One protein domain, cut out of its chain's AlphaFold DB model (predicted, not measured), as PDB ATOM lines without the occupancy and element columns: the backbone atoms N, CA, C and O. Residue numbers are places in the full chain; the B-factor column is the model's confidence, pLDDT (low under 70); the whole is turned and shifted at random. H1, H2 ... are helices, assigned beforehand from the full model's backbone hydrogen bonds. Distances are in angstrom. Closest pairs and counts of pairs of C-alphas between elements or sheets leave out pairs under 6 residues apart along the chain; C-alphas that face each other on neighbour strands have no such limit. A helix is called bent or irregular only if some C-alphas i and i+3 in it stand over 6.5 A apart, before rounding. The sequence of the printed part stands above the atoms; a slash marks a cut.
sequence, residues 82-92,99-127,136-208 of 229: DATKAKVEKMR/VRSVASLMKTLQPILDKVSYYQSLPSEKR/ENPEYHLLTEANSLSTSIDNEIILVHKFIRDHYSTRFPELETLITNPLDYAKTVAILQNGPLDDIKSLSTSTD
ATOM      1  N   ASP A  82     182.188 341.879 283.455       61.31
ATOM      2  CA  ASP A  82     182.842 342.647 284.520       61.31
ATOM      3  C   ASP A  82     181.833 343.460 285.348       61.31
ATOM      4  O   ASP A  82     181.929 343.519 286.581       61.31
ATOM      5  N   ALA A  83     180.796 344.017 284.712       66.00
ATOM      6  CA  ALA A  83     179.727 344.720 285.417       66.00
ATOM      7  C   ALA A  83     178.917 343.787 286.332       66.00
ATOM      8  O   ALA A  83     178.522 344.187 287.432       66.00
ATOM      9  N   THR A  84     178.659 342.548 285.914       65.44
ATOM     10  CA  THR A  84     177.966 341.553 286.747       65.44
ATOM     11  C   THR A  84     178.847 341.100 287.903       65.44
ATOM     12  O   THR A  84     178.362 341.075 289.034       65.44
ATOM     13  N   LYS A  85     180.146 340.870 287.684       71.38
ATOM     14  CA  LYS A  85     181.105 340.565 288.756       71.38
ATOM     15  C   LYS A  85     181.163 341.671 289.816       71.38
ATOM     16  O   LYS A  85     181.041 341.373 291.005       71.38
ATOM     17  N   ALA A  86     181.241 342.935 289.403       72.12
ATOM     18  CA  ALA A  86     181.244 344.080 290.316       72.12
ATOM     19  C   ALA A  86     179.914 344.234 291.082       72.12
ATOM     20  O   ALA A  86     179.895 344.461 292.296       72.12
ATOM     21  N   LYS A  87     178.772 344.056 290.403       70.69
ATOM     22  CA  LYS A  87     177.443 344.079 291.043       70.69
ATOM     23  C   LYS A  87     177.283 342.950 292.054       70.69
ATOM     24  O   LYS A  87     176.816 343.186 293.168       70.69
ATOM     25  N   VAL A  88     177.697 341.741 291.684       74.00
ATOM     26  CA  VAL A  88     177.685 340.568 292.557       74.00
ATOM     27  C   VAL A  88     178.588 340.815 293.757       74.00
ATOM     28  O   VAL A  88     178.153 340.560 294.875       74.00
ATOM     29  N   GLU A  89     179.769 341.413 293.586       71.69
ATOM     30  CA  GLU A  89     180.679 341.772 294.679       71.69
ATOM     31  C   GLU A  89     180.084 342.783 295.679       71.69
ATOM     32  O   GLU A  89     180.365 342.693 296.878       71.69
ATOM     33  N   LYS A  90     179.154 343.639 295.249       69.00
ATOM     34  CA  LYS A  90     178.427 344.557 296.142       69.00
ATOM     35  C   LYS A  90     177.324 343.877 296.973       69.00
ATOM     36  O   LYS A  90     176.960 344.389 298.032       69.00
ATOM     37  N   MET A  91     176.808 342.720 296.547       71.44
ATOM     38  CA  MET A  91     175.776 341.979 297.294       71.44
ATOM     39  C   MET A  91     176.332 341.422 298.616       71.44
ATOM     40  O   MET A  91     177.505 341.094 298.711       71.44
ATOM     41  N   ARG A  92     175.534 341.295 299.675       67.00
ATOM     42  CA  ARG A  92     175.992 340.684 300.938       67.00
ATOM     43  C   ARG A  92     175.124 339.470 301.230       67.00
ATOM     44  O   ARG A  92     173.942 339.626 301.513       67.00
ATOM     45  N   VAL A  99     171.101 328.701 298.999       79.62
ATOM     46  CA  VAL A  99     171.567 328.989 297.633       79.62
ATOM     47  C   VAL A  99     170.398 329.056 296.649       79.62
ATOM     48  O   VAL A  99     170.433 329.857 295.721       79.62
ATOM     49  N   ARG A 100     169.328 328.275 296.853       78.31
ATOM     50  CA  ARG A 100     168.170 328.211 295.935       78.31
ATOM     51  C   ARG A 100     167.346 329.496 295.904       78.31
ATOM     52  O   ARG A 100     166.547 329.692 294.989       78.31
ATOM     53  N   SER A 101     167.501 330.349 296.917       75.94
ATOM     54  CA  SER A 101     166.903 331.685 296.916       75.94
ATOM     55  C   SER A 101     167.663 332.650 296.009       75.94
ATOM     56  O   SER A 101     167.088 333.649 295.587       75.94
ATOM     57  N   VAL A 102     168.943 332.379 295.761       73.56
ATOM     58  CA  VAL A 102     169.843 333.272 295.028       73.56
ATOM     59  C   VAL A 102     170.063 332.774 293.596       73.56
ATOM     60  O   VAL A 102     170.103 333.581 292.676       73.56
ATOM     61  N   ALA A 103     170.123 331.454 293.404       79.44
ATOM     62  CA  ALA A 103     170.186 330.783 292.108       79.44
ATOM     63  C   ALA A 103     168.787 330.285 291.707       79.44
ATOM     64  O   ALA A 103     168.311 329.248 292.186       79.44
ATOM     65  N   SER A 104     168.099 331.055 290.862       81.19
ATOM     66  CA  SER A 104     166.718 330.780 290.438       81.19
ATOM     67  C   SER A 104     166.600 330.334 288.975       81.19
ATOM     68  O   SER A 104     165.554 329.797 288.597       81.19
ATOM     69  N   LEU A 105     167.677 330.456 288.192       84.19
ATOM     70  CA  LEU A 105     167.766 330.103 286.773       84.19
ATOM     71  C   LEU A 105     167.460 328.636 286.505       84.19
ATOM     72  O   LEU A 105     166.882 328.308 285.478       84.19
ATOM     73  N   MET A 106     167.759 327.733 287.441       80.62
ATOM     74  CA  MET A 106     167.412 326.317 287.277       80.62
ATOM     75  C   MET A 106     165.913 326.098 287.014       80.62
ATOM     76  O   MET A 106     165.549 325.182 286.278       80.62
ATOM     77  N   LYS A 107     165.036 326.958 287.554       84.25
ATOM     78  CA  LYS A 107     163.582 326.868 287.333       84.25
ATOM     79  C   LYS A 107     163.187 327.232 285.902       84.25
ATOM     80  O   LYS A 107     162.227 326.674 285.380       84.25
ATOM     81  N   THR A 108     163.899 328.171 285.284       83.88
ATOM     82  CA  THR A 108     163.643 328.617 283.908       83.88
ATOM     83  C   THR A 108     164.399 327.772 282.885       83.88
ATOM     84  O   THR A 108     163.912 327.588 281.775       83.88
ATOM     85  N   LEU A 109     165.537 327.190 283.267       86.00
ATOM     86  CA  LEU A 109     166.348 326.321 282.419       86.00
ATOM     87  C   LEU A 109     165.701 324.947 282.192       86.00
ATOM     88  O   LEU A 109     165.798 324.390 281.101       86.00
ATOM     89  N   GLN A 110     165.002 324.410 283.195       85.50
ATOM     90  CA  GLN A 110     164.361 323.094 283.132       85.50
ATOM     91  C   GLN A 110     163.436 322.891 281.908       85.50
ATOM     92  O   GLN A 110     163.675 321.947 281.155       85.50
ATOM     93  N   PRO A 111     162.454 323.769 281.612       87.94
ATOM     94  CA  PRO A 111     161.612 323.611 280.422       87.94
ATOM     95  C   PRO A 111     162.389 323.724 279.100       87.94
ATOM     96  O   PRO A 111     161.936 323.204 278.081       87.94
ATOM     97  N   ILE A 112     163.544 324.396 279.082       86.25
ATOM     98  CA  ILE A 112     164.387 324.522 277.886       86.25
ATOM     99  C   ILE A 112     165.198 323.257 277.657       86.25
ATOM    100  O   ILE A 112     165.258 322.778 276.527       86.25
ATOM    101  N   LEU A 113     165.739 322.656 278.716       85.81
ATOM    102  CA  LEU A 113     166.405 321.357 278.629       85.81
ATOM    103  C   LEU A 113     165.451 320.259 278.141       85.81
ATOM    104  O   LEU A 113     165.846 319.446 277.304       85.81
ATOM    105  N   ASP A 114     164.186 320.282 278.571       88.19
ATOM    106  CA  ASP A 114     163.160 319.352 278.086       88.19
ATOM    107  C   ASP A 114     162.897 319.534 276.579       88.19
ATOM    108  O   ASP A 114     162.857 318.556 275.825       88.19
ATOM    109  N   LYS A 115     162.784 320.786 276.107       85.44
ATOM    110  CA  LYS A 115     162.662 321.093 274.669       85.44
ATOM    111  C   LYS A 115     163.900 320.641 273.892       85.44
ATOM    112  O   LYS A 115     163.762 320.035 272.832       85.44
ATOM    113  N   VAL A 116     165.103 320.901 274.406       86.31
ATOM    114  CA  VAL A 116     166.362 320.474 273.777       86.31
ATOM    115  C   VAL A 116     166.412 318.950 273.672       86.31
ATOM    116  O   VAL A 116     166.700 318.437 272.595       86.31
ATOM    117  N   SER A 117     166.062 318.221 274.734       86.19
ATOM    118  CA  SER A 117     165.989 316.755 274.718       86.19
ATOM    119  C   SER A 117     164.966 316.244 273.695       86.19
ATOM    120  O   SER A 117     165.255 315.327 272.919       86.19
ATOM    121  N   TYR A 118     163.801 316.893 273.618       85.38
ATOM    122  CA  TYR A 118     162.775 316.590 272.624       85.38
ATOM    123  C   TYR A 118     163.316 316.718 271.193       85.38
ATOM    124  O   TYR A 118     163.276 315.742 270.438       85.38
ATOM    125  N   TYR A 119     163.910 317.860 270.829       79.81
ATOM    126  CA  TYR A 119     164.490 318.053 269.493       79.81
ATOM    127  C   TYR A 119     165.716 317.163 269.242       79.81
ATOM    128  O   TYR A 119     165.901 316.685 268.121       79.81
ATOM    129  N   GLN A 120     166.506 316.855 270.275       82.50
ATOM    130  CA  GLN A 120     167.624 315.910 270.195       82.50
ATOM    131  C   GLN A 120     167.163 314.487 269.850       82.50
ATOM    132  O   GLN A 120     167.811 313.822 269.043       82.50
ATOM    133  N   SER A 121     166.029 314.046 270.395       83.12
ATOM    134  CA  SER A 121     165.456 312.719 270.127       83.12
ATOM    135  C   SER A 121     164.747 312.596 268.769       83.12
ATOM    136  O   SER A 121     164.491 311.483 268.303       83.12
ATOM    137  N   LEU A 122     164.427 313.720 268.116       79.44
ATOM    138  CA  LEU A 122     163.772 313.719 266.810       79.44
ATOM    139  C   LEU A 122     164.741 313.278 265.691       79.44
ATOM    140  O   LEU A 122     165.859 313.800 265.621       79.44
ATOM    141  N   PRO A 123     164.308 312.393 264.766       73.19
ATOM    142  CA  PRO A 123     165.058 312.071 263.554       73.19
ATOM    143  C   PRO A 123     165.356 313.327 262.729       73.19
ATOM    144  O   PRO A 123     164.497 314.203 262.591       73.19
ATOM    145  N   SER A 124     166.549 313.391 262.137       63.00
ATOM    146  CA  SER A 124     167.039 314.519 261.329       63.00
ATOM    147  C   SER A 124     166.084 314.924 260.197       63.00
ATOM    148  O   SER A 124     165.984 316.104 259.883       63.00
ATOM    149  N   GLU A 125     165.308 313.981 259.660       59.28
ATOM    150  CA  GLU A 125     164.292 314.220 258.624       59.28
ATOM    151  C   GLU A 125     163.114 315.085 259.087       59.28
ATOM    152  O   GLU A 125     162.482 315.714 258.252       59.28
ATOM    153  N   LYS A 126     162.813 315.157 260.390       61.53
ATOM    154  CA  LYS A 126     161.773 316.053 260.937       61.53
ATOM    155  C   LYS A 126     162.328 317.384 261.441       61.53
ATOM    156  O   LYS A 126     161.556 318.317 261.638       61.53
ATOM    157  N   ARG A 127     163.649 317.482 261.637       60.12
ATOM    158  CA  ARG A 127     164.320 318.756 261.949       60.12
ATOM    159  C   ARG A 127     164.370 319.671 260.725       60.12
ATOM    160  O   ARG A 127     164.229 320.880 260.836       60.12
ATOM    161  N   GLU A 136     160.905 331.670 261.412       71.88
ATOM    162  CA  GLU A 136     159.666 331.073 261.941       71.88
ATOM    163  C   GLU A 136     159.893 329.669 262.521       71.88
ATOM    164  O   GLU A 136     158.966 329.038 263.041       71.88
ATOM    165  N   ASN A 137     161.118 329.141 262.429       78.38
ATOM    166  CA  ASN A 137     161.411 327.801 262.908       78.38
ATOM    167  C   ASN A 137     161.516 327.792 264.450       78.38
ATOM    168  O   ASN A 137     162.355 328.497 265.021       78.38
ATOM    169  N   PRO A 138     160.730 326.956 265.154       80.25
ATOM    170  CA  PRO A 138     160.779 326.879 266.614       80.25
ATOM    171  C   PRO A 138     162.140 326.407 267.165       80.25
ATOM    172  O   PRO A 138     162.458 326.697 268.317       80.25
ATOM    173  N   GLU A 139     162.960 325.717 266.365       80.06
ATOM    174  CA  GLU A 139     164.341 325.337 266.696       80.06
ATOM    175  C   GLU A 139     165.280 326.554 266.713       80.06
ATOM    176  O   GLU A 139     166.142 326.649 267.585       80.06
ATOM    177  N   TYR A 140     165.079 327.522 265.811       83.81
ATOM    178  CA  TYR A 140     165.862 328.762 265.794       83.81
ATOM    179  C   TYR A 140     165.576 329.607 267.041       83.81
ATOM    180  O   TYR A 140     166.507 330.033 267.723       83.81
ATOM    181  N   HIS A 141     164.299 329.754 267.414       83.81
ATOM    182  CA  HIS A 141     163.918 330.425 268.660       83.81
ATOM    183  C   HIS A 141     164.509 329.748 269.898       83.81
ATOM    184  O   HIS A 141     164.990 330.438 270.796       83.81
ATOM    185  N   LEU A 142     164.524 328.410 269.934       86.31
ATOM    186  CA  LEU A 142     165.149 327.662 271.022       86.31
ATOM    187  C   LEU A 142     166.657 327.923 271.101       86.31
ATOM    188  O   LEU A 142     167.192 328.032 272.200       86.31
ATOM    189  N   LEU A 143     167.345 328.035 269.964       85.31
ATOM    190  CA  LEU A 143     168.779 328.315 269.929       85.31
ATOM    191  C   LEU A 143     169.096 329.735 270.419       85.31
ATOM    192  O   LEU A 143     170.031 329.919 271.198       85.31
ATOM    193  N   THR A 144     168.308 330.730 270.002       86.62
ATOM    194  CA  THR A 144     168.439 332.109 270.500       86.62
ATOM    195  C   THR A 144     168.164 332.183 272.003       86.62
ATOM    196  O   THR A 144     168.933 332.800 272.739       86.62
ATOM    197  N   GLU A 145     167.108 331.515 272.472       87.12
ATOM    198  CA  GLU A 145     166.770 331.423 273.897       87.12
ATOM    199  C   GLU A 145     167.885 330.720 274.689       87.12
ATOM    200  O   GLU A 145     168.299 331.206 275.740       87.12
ATOM    201  N   ALA A 146     168.445 329.629 274.158       88.12
ATOM    202  CA  ALA A 146     169.563 328.916 274.768       88.12
ATOM    203  C   ALA A 146     170.823 329.787 274.869       88.12
ATOM    204  O   ALA A 146     171.491 329.759 275.897       88.12
ATOM    205  N   ASN A 147     171.131 330.590 273.848       89.56
ATOM    206  CA  ASN A 147     172.275 331.501 273.887       89.56
ATOM    207  C   ASN A 147     172.113 332.579 274.972       89.56
ATOM    208  O   ASN A 147     173.043 332.809 275.739       89.56
ATOM    209  N   SER A 148     170.919 333.166 275.102       88.50
ATOM    210  CA  SER A 148     170.626 334.114 276.187       88.50
ATOM    211  C   SER A 148     170.711 333.463 277.576       88.50
ATOM    212  O   SER A 148     171.208 334.067 278.534       88.50
ATOM    213  N   LEU A 149     170.268 332.209 277.697       88.25
ATOM    214  CA  LEU A 149     170.392 331.451 278.940       88.25
ATOM    215  C   LEU A 149     171.844 331.097 279.269       88.25
ATOM    216  O   LEU A 149     172.175 331.099 280.449       88.25
ATOM    217  N   SER A 150     172.718 330.870 278.284       87.75
ATOM    218  CA  SER A 150     174.151 330.631 278.527       87.75
ATOM    219  C   SER A 150     174.797 331.784 279.294       87.75
ATOM    220  O   SER A 150     175.409 331.556 280.333       87.75
ATOM    221  N   THR A 151     174.566 333.028 278.871       88.38
ATOM    222  CA  THR A 151     175.060 334.210 279.601       88.38
ATOM    223  C   THR A 151     174.473 334.288 281.011       88.38
ATOM    224  O   THR A 151     175.152 334.646 281.972       88.38
ATOM    225  N   SER A 152     173.202 333.910 281.170       88.25
ATOM    226  CA  SER A 152     172.559 333.861 282.488       88.25
ATOM    227  C   SER A 152     173.175 332.789 283.398       88.25
ATOM    228  O   SER A 152     173.289 333.014 284.603       88.25
ATOM    229  N   ILE A 153     173.604 331.651 282.835       90.56
ATOM    230  CA  ILE A 153     174.317 330.588 283.559       90.56
ATOM    231  C   ILE A 153     175.650 331.124 284.077       90.56
ATOM    232  O   ILE A 153     175.940 330.958 285.262       90.56
ATOM    233  N   ASP A 154     176.425 331.812 283.239       89.62
ATOM    234  CA  ASP A 154     177.713 332.388 283.645       89.62
ATOM    235  C   ASP A 154     177.546 333.399 284.790       89.62
ATOM    236  O   ASP A 154     178.279 333.362 285.785       89.62
ATOM    237  N   ASN A 155     176.506 334.234 284.719       89.06
ATOM    238  CA  ASN A 155     176.162 335.177 285.783       89.06
ATOM    239  C   ASN A 155     175.806 334.471 287.103       89.06
ATOM    240  O   ASN A 155     176.264 334.884 288.175       89.06
ATOM    241  N   GLU A 156     175.016 333.392 287.056       88.75
ATOM    242  CA  GLU A 156     174.702 332.612 288.258       88.75
ATOM    243  C   GLU A 156     175.915 331.858 288.810       88.75
ATOM    244  O   GLU A 156     176.051 331.769 290.031       88.75
ATOM    245  N   ILE A 157     176.833 331.373 287.968       89.88
ATOM    246  CA  ILE A 157     178.080 330.739 288.425       89.88
ATOM    247  C   ILE A 157     178.886 331.716 289.287       89.88
ATOM    248  O   ILE A 157     179.337 331.347 290.376       89.88
ATOM    249  N   ILE A 158     179.032 332.968 288.845       89.50
ATOM    250  CA  ILE A 158     179.752 334.009 289.597       89.50
ATOM    251  C   ILE A 158     179.048 334.298 290.931       89.50
ATOM    252  O   ILE A 158     179.697 334.420 291.975       89.50
ATOM    253  N   LEU A 159     177.718 334.363 290.914       87.44
ATOM    254  CA  LEU A 159     176.892 334.598 292.096       87.44
ATOM    255  C   LEU A 159     176.989 333.453 293.116       87.44
ATOM    256  O   LEU A 159     177.193 333.708 294.306       87.44
ATOM    257  N   VAL A 160     176.905 332.199 292.667       88.56
ATOM    258  CA  VAL A 160     177.033 331.012 293.524       88.56
ATOM    259  C   VAL A 160     178.451 330.902 294.072       88.56
ATOM    260  O   VAL A 160     178.628 330.655 295.264       88.56
ATOM    261  N   HIS A 161     179.464 331.144 293.240       89.56
ATOM    262  CA  HIS A 161     180.854 331.172 293.682       89.56
ATOM    263  C   HIS A 161     181.054 332.184 294.812       89.56
ATOM    264  O   HIS A 161     181.608 331.842 295.858       89.56
ATOM    265  N   LYS A 162     180.522 333.401 294.651       88.06
ATOM    266  CA  LYS A 162     180.555 334.399 295.716       88.06
ATOM    267  C   LYS A 162     179.814 333.933 296.973       88.06
ATOM    268  O   LYS A 162     180.329 334.126 298.071       88.06
ATOM    269  N   PHE A 163     178.630 333.341 296.838       88.06
ATOM    270  CA  PHE A 163     177.870 332.837 297.984       88.06
ATOM    271  C   PHE A 163     178.681 331.821 298.800       88.06
ATOM    272  O   PHE A 163     178.779 331.942 300.023       88.06
ATOM    273  N   ILE A 164     179.290 330.839 298.125       88.06
ATOM    274  CA  ILE A 164     180.102 329.803 298.777       88.06
ATOM    275  C   ILE A 164     181.330 330.442 299.431       88.06
ATOM    276  O   ILE A 164     181.656 330.113 300.569       88.06
ATOM    277  N   ARG A 165     181.973 331.390 298.745       87.12
ATOM    278  CA  ARG A 165     183.139 332.119 299.248       87.12
ATOM    279  C   ARG A 165     182.834 332.904 300.517       87.12
ATOM    280  O   ARG A 165     183.542 332.751 301.507       87.12
ATOM    281  N   ASP A 166     181.764 333.696 300.521       86.06
ATOM    282  CA  ASP A 166     181.385 334.513 301.676       86.06
ATOM    283  C   ASP A 166     181.107 333.625 302.908       86.06
ATOM    284  O   ASP A 166     181.562 333.944 304.006       86.06
ATOM    285  N   HIS A 167     180.449 332.470 302.732       84.56
ATOM    286  CA  HIS A 167     180.193 331.515 303.822       84.56
ATOM    287  C   HIS A 167     181.451 330.758 304.281       84.56
ATOM    288  O   HIS A 167     181.694 330.625 305.484       84.56
ATOM    289  N   TYR A 168     182.279 330.282 303.346       86.69
ATOM    290  CA  TYR A 168     183.454 329.457 303.653       86.69
ATOM    291  C   TYR A 168     184.684 330.272 304.099       86.69
ATOM    292  O   TYR A 168     185.585 329.732 304.748       86.69
ATOM    293  N   SER A 169     184.692 331.587 303.842       86.12
ATOM    294  CA  SER A 169     185.736 332.526 304.287       86.12
ATOM    295  C   SER A 169     185.976 332.499 305.800       86.12
ATOM    296  O   SER A 169     187.097 332.707 306.258       86.12
ATOM    297  N   THR A 170     184.946 332.165 306.587       84.31
ATOM    298  CA  THR A 170     185.032 332.032 308.051       84.31
ATOM    299  C   THR A 170     185.959 330.903 308.508       84.31
ATOM    300  O   THR A 170     186.462 330.943 309.632       84.31
ATOM    301  N   ARG A 171     186.194 329.898 307.654       80.31
ATOM    302  CA  ARG A 171     186.989 328.705 307.968       80.31
ATOM    303  C   ARG A 171     188.367 328.732 307.316       80.31
ATOM    304  O   ARG A 171     189.349 328.386 307.969       80.31
ATOM    305  N   PHE A 172     188.436 329.094 306.035       82.69
ATOM    306  CA  PHE A 172     189.687 329.113 305.274       82.69
ATOM    307  C   PHE A 172     189.682 330.257 304.243       82.69
ATOM    308  O   PHE A 172     189.359 330.029 303.074       82.69
ATOM    309  N   PRO A 173     190.019 331.492 304.657       83.75
ATOM    310  CA  PRO A 173     189.991 332.658 303.773       83.75
ATOM    311  C   PRO A 173     190.994 332.541 302.615       83.75
ATOM    312  O   PRO A 173     190.703 332.973 301.510       83.75
ATOM    313  N   GLU A 174     192.116 331.845 302.816       85.75
ATOM    314  CA  GLU A 174     193.142 331.615 301.786       85.75
ATOM    315  C   GLU A 174     192.684 330.686 300.640       85.75
ATOM    316  O   GLU A 174     193.416 330.493 299.671       85.75
ATOM    317  N   LEU A 175     191.485 330.082 300.703       84.56
ATOM    318  CA  LEU A 175     191.018 329.227 299.599       84.56
ATOM    319  C   LEU A 175     190.810 330.029 298.313       84.56
ATOM    320  O   LEU A 175     191.011 329.505 297.220       84.56
ATOM    321  N   GLU A 176     190.374 331.285 298.447       80.44
ATOM    322  CA  GLU A 176     190.031 332.133 297.302       80.44
ATOM    323  C   GLU A 176     191.267 332.569 296.511       80.44
ATOM    324  O   GLU A 176     191.198 332.734 295.295       80.44
ATOM    325  N   THR A 177     192.406 332.729 297.192       84.75
ATOM    326  CA  THR A 177     193.678 333.096 296.560       84.75
ATOM    327  C   THR A 177     194.305 331.890 295.870       84.75
ATOM    328  O   THR A 177     194.980 332.034 294.851       84.75
ATOM    329  N   LEU A 178     194.046 330.690 296.397       85.81
ATOM    330  CA  LEU A 178     194.585 329.444 295.872       85.81
ATOM    331  C   LEU A 178     193.833 328.940 294.633       85.81
ATOM    332  O   LEU A 178     194.452 328.361 293.739       85.81
ATOM    333  N   ILE A 179     192.511 329.124 294.580       85.56
ATOM    334  CA  ILE A 179     191.668 328.582 293.511       85.56
ATOM    335  C   ILE A 179     190.865 329.707 292.869       85.56
ATOM    336  O   ILE A 179     189.858 330.164 293.400       85.56
ATOM    337  N   THR A 180     191.300 330.108 291.678       85.69
ATOM    338  CA  THR A 180     190.675 331.183 290.897       85.69
ATOM    339  C   THR A 180     189.479 330.714 290.069       85.69
ATOM    340  O   THR A 180     188.636 331.528 289.695       85.69
ATOM    341  N   ASN A 181     189.390 329.413 289.766       89.12
ATOM    342  CA  ASN A 181     188.294 328.850 288.983       89.12
ATOM    343  C   ASN A 181     187.064 328.576 289.877       89.12
ATOM    344  O   ASN A 181     187.177 327.799 290.829       89.12
ATOM    345  N   PRO A 182     185.876 329.129 289.560       88.25
ATOM    346  CA  PRO A 182     184.690 329.010 290.408       88.25
ATOM    347  C   PRO A 182     184.167 327.573 290.547       88.25
ATOM    348  O   PRO A 182     183.676 327.194 291.613       88.25
ATOM    349  N   LEU A 183     184.291 326.750 289.500       88.94
ATOM    350  CA  LEU A 183     183.846 325.354 289.536       88.94
ATOM    351  C   LEU A 183     184.775 324.502 290.397       88.94
ATOM    352  O   LEU A 183     184.312 323.656 291.161       88.94
ATOM    353  N   ASP A 184     186.081 324.732 290.303       86.75
ATOM    354  CA  ASP A 184     187.052 323.995 291.109       86.75
ATOM    355  C   ASP A 184     187.031 324.454 292.569       86.75
ATOM    356  O   ASP A 184     187.181 323.630 293.474       86.75
ATOM    357  N   TYR A 185     186.732 325.729 292.825       88.62
ATOM    358  CA  TYR A 185     186.469 326.226 294.173       88.62
ATOM    359  C   TYR A 185     185.276 325.489 294.801       88.62
ATOM    360  O   TYR A 185     185.383 324.929 295.890       88.62
ATOM    361  N   ALA A 186     184.153 325.383 294.085       86.88
ATOM    362  CA  ALA A 186     182.984 324.656 294.578       86.88
ATOM    363  C   ALA A 186     183.281 323.163 294.823       86.88
ATOM    364  O   ALA A 186     182.892 322.619 295.859       86.88
ATOM    365  N   LYS A 187     184.012 322.503 293.913       84.75
ATOM    366  CA  LYS A 187     184.434 321.099 294.085       84.75
ATOM    367  C   LYS A 187     185.325 320.918 295.306       84.75
ATOM    368  O   LYS A 187     185.124 319.986 296.075       84.75
ATOM    369  N   THR A 188     186.309 321.789 295.492       83.06
ATOM    370  CA  THR A 188     187.239 321.683 296.619       83.06
ATOM    371  C   THR A 188     186.552 321.957 297.944       83.06
ATOM    372  O   THR A 188     186.771 321.188 298.872       83.06
ATOM    373  N   VAL A 189     185.650 322.937 298.031       84.56
ATOM    374  CA  VAL A 189     184.798 323.126 299.218       84.56
ATOM    375  C   VAL A 189     183.918 321.892 299.468       84.56
ATOM    376  O   VAL A 189     183.790 321.460 300.612       84.56
ATOM    377  N   ALA A 190     183.368 321.274 298.417       82.88
ATOM    378  CA  ALA A 190     182.550 320.064 298.536       82.88
ATOM    379  C   ALA A 190     183.339 318.825 298.995       82.88
ATOM    380  O   ALA A 190     182.771 317.973 299.676       82.88
ATOM    381  N   ILE A 191     184.624 318.731 298.638       79.00
ATOM    382  CA  ILE A 191     185.532 317.668 299.095       79.00
ATOM    383  C   ILE A 191     185.996 317.956 300.526       79.00
ATOM    384  O   ILE A 191     185.965 317.074 301.372       79.00
ATOM    385  N   LEU A 192     186.426 319.189 300.805       78.62
ATOM    386  CA  LEU A 192     187.055 319.586 302.067       78.62
ATOM    387  C   LEU A 192     186.046 319.675 303.222       78.62
ATOM    388  O   LEU A 192     186.385 319.353 304.365       78.62
ATOM    389  N   GLN A 193     184.814 320.093 302.918       75.75
ATOM    390  CA  GLN A 193     183.694 320.247 303.852       75.75
ATOM    391  C   GLN A 193     184.137 320.861 305.196       75.75
ATOM    392  O   GLN A 193     184.881 321.837 305.228       75.75
ATOM    393  N   ASN A 194     183.710 320.277 306.321       68.62
ATOM    394  CA  ASN A 194     184.182 320.603 307.669       68.62
ATOM    395  C   ASN A 194     185.288 319.644 308.161       68.62
ATOM    396  O   ASN A 194     185.573 319.598 309.358       68.62
ATOM    397  N   GLY A 195     185.913 318.872 307.264       64.00
ATOM    398  CA  GLY A 195     186.904 317.854 307.620       64.00
ATOM    399  C   GLY A 195     188.243 318.446 308.088       64.00
ATOM    400  O   GLY A 195     188.595 319.556 307.673       64.00
ATOM    401  N   PRO A 196     188.994 317.761 308.971       63.66
ATOM    402  CA  PRO A 196     190.329 318.194 309.381       63.66
ATOM    403  C   PRO A 196     191.267 318.305 308.169       63.66
ATOM    404  O   PRO A 196     191.316 317.413 307.324       63.66
ATOM    405  N   LEU A 197     192.012 319.414 308.085       62.94
ATOM    406  CA  LEU A 197     192.919 319.725 306.968       62.94
ATOM    407  C   LEU A 197     194.157 318.812 306.917       62.94
ATOM    408  O   LEU A 197     194.899 318.833 305.941       62.94
ATOM    409  N   ASP A 198     194.376 318.002 307.950       60.66
ATOM    410  CA  ASP A 198     195.555 317.145 308.065       60.66
ATOM    411  C   ASP A 198     195.499 315.924 307.127       60.66
ATOM    412  O   ASP A 198     196.537 315.373 306.763       60.66
ATOM    413  N   ASP A 199     194.303 315.547 306.658       59.31
ATOM    414  CA  ASP A 199     194.044 314.306 305.916       59.31
ATOM    415  C   ASP A 199     193.389 314.551 304.534       59.31
ATOM    416  O   ASP A 199     192.561 313.790 304.036       59.31
ATOM    417  N   ILE A 200     193.802 315.617 303.840       64.31
ATOM    418  CA  ILE A 200     193.276 315.992 302.506       64.31
ATOM    419  C   ILE A 200     193.454 314.866 301.468       64.31
ATOM    420  O   ILE A 200     192.619 314.674 300.582       64.31
ATOM    421  N   LYS A 201     194.541 314.089 301.576       61.47
ATOM    422  CA  LYS A 201     194.832 312.985 300.646       61.47
ATOM    423  C   LYS A 201     193.868 311.814 300.814       61.47
ATOM    424  O   LYS A 201     193.504 311.211 299.809       61.47
ATOM    425  N   SER A 202     193.461 311.494 302.042       61.22
ATOM    426  CA  SER A 202     192.494 310.421 302.303       61.22
ATOM    427  C   SER A 202     191.064 310.871 301.986       61.22
ATOM    428  O   SER A 202     190.270 310.084 301.472       61.22
ATOM    429  N   LEU A 203     190.761 312.158 302.177       60.12
ATOM    430  CA  LEU A 203     189.467 312.743 301.825       60.12
ATOM    431  C   LEU A 203     189.246 312.777 300.304       60.12
ATOM    432  O   LEU A 203     188.166 312.425 299.843       60.12
ATOM    433  N   SER A 204     190.278 313.091 299.511       59.41
ATOM    434  CA  SER A 204     190.227 313.037 298.038       59.41
ATOM    435  C   SER A 204     190.107 311.606 297.490       59.41
ATOM    436  O   SER A 204     189.467 311.374 296.457       59.41
ATOM    437  N   THR A 205     190.715 310.623 298.163       60.62
ATOM    438  CA  THR A 205     190.642 309.213 297.753       60.62
ATOM    439  C   THR A 205     189.367 308.510 298.195       60.62
ATOM    440  O   THR A 205     189.031 307.483 297.603       60.62
ATOM    441  N   SER A 206     188.635 309.067 299.162       56.91
ATOM    442  CA  SER A 206     187.374 308.494 299.625       56.91
ATOM    443  C   SER A 206     186.327 308.459 298.502       56.91
ATOM    444  O   SER A 206     186.197 309.387 297.699       56.91
ATOM    445  N   THR A 207     185.600 307.347 298.420       52.25
ATOM    446  CA  THR A 207     184.578 307.065 297.399       52.25
ATOM    447  C   THR A 207     183.327 307.934 297.560       52.25
ATOM    448  O   THR A 207     182.547 308.044 296.628       52.25
ATOM    449  N   ASP A 208     183.187 308.620 298.697       53.47
ATOM    450  CA  ASP A 208     182.063 309.510 299.034       53.47
ATOM    451  C   ASP A 208     182.182 310.916 298.404       53.47
ATOM    452  O   ASP A 208     181.550 311.886 298.819       53.47
TER     453      ASP A 208
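This is residues 82 to 92, 99 to 127 and 136 to 208 of the 229 residues of the protein "U4/U6 small nuclear ribonucleoprotein Prp31" of Ajellomyces capsulatus (strain H143) (UniProt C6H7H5). One long helix, H4, makes the longest axis and the backbone of a loose, all-helix model: H2 slants along its first half, while H1 and H6 pack on different sides of its second half. H7 packs crosswise on H6, away from H4, and short H3 sticks out with residues 124 to 126. The 113 printed residues hold seven named helices, H1 to H7 in chain order, and no named strand. The radius of gyration of the C-alphas is 18.9 A, and the elongated outline spans 58 by 38 by 22 A.

Find C-alpha 82 at (182.842, 342.647, 284.520), where H1 begins and runs to residue 90. H2, residues 105 to 121, covers 24.2 A with a kink of 27 degrees near residue 112; H3 holds residues 124 to 127. Look for C-alpha 138 at (160.779, 326.879, 266.614): H4 runs 43.5 A from there to residue 168. Then come H5, residues 175 to 178, H6, residues 182 to 192, and H7, residues 197 to 205, ending at C-alpha (190.642, 309.213, 297.753). H7 is irregular, with C-alphas 198 and 201 8.5 A apart.

Start at the hub, H4. H2 touches it at a steep tilt of 40 degrees, opposite ways; their closest C-alphas, Leu 105 and Ile 153, are 7.3 A apart. H1 touches residues 155 to 162 of H4 alone, closest at C-alphas Val 88 and Leu 159, 6.0 A. H6 touches residues 157 to 168 of H4 alone, closest at C-alphas His 161 and Pro 182, 5.5 A. H7 touches H6 about perpendicular, at 77 degrees, with C-alphas Ile 191 and Ser 204 closest at 6.7 A. H5 is close to H4 but not clearly touching, with C-alphas Arg 165 and Glu 176 closest at 7.2 A. Every O i to N i+4 pair is within hydrogen-bond range in H1, H4 and H6, against 11 of 13 in H2 and 3 of 5 in H7; H3 and H5 are too short for such a pair.

The farthest C-alphas, Glu 136 and Asp 198, are 60.1 A apart. Cuts leave gaps of 12.9 A between C-alphas 92 and 99 and 13.2 A between C-alphas 127 and 136. Of the links printed whole, none is long. Low pLDDT, under 70, includes residues 124 to 127 and 194 to 208.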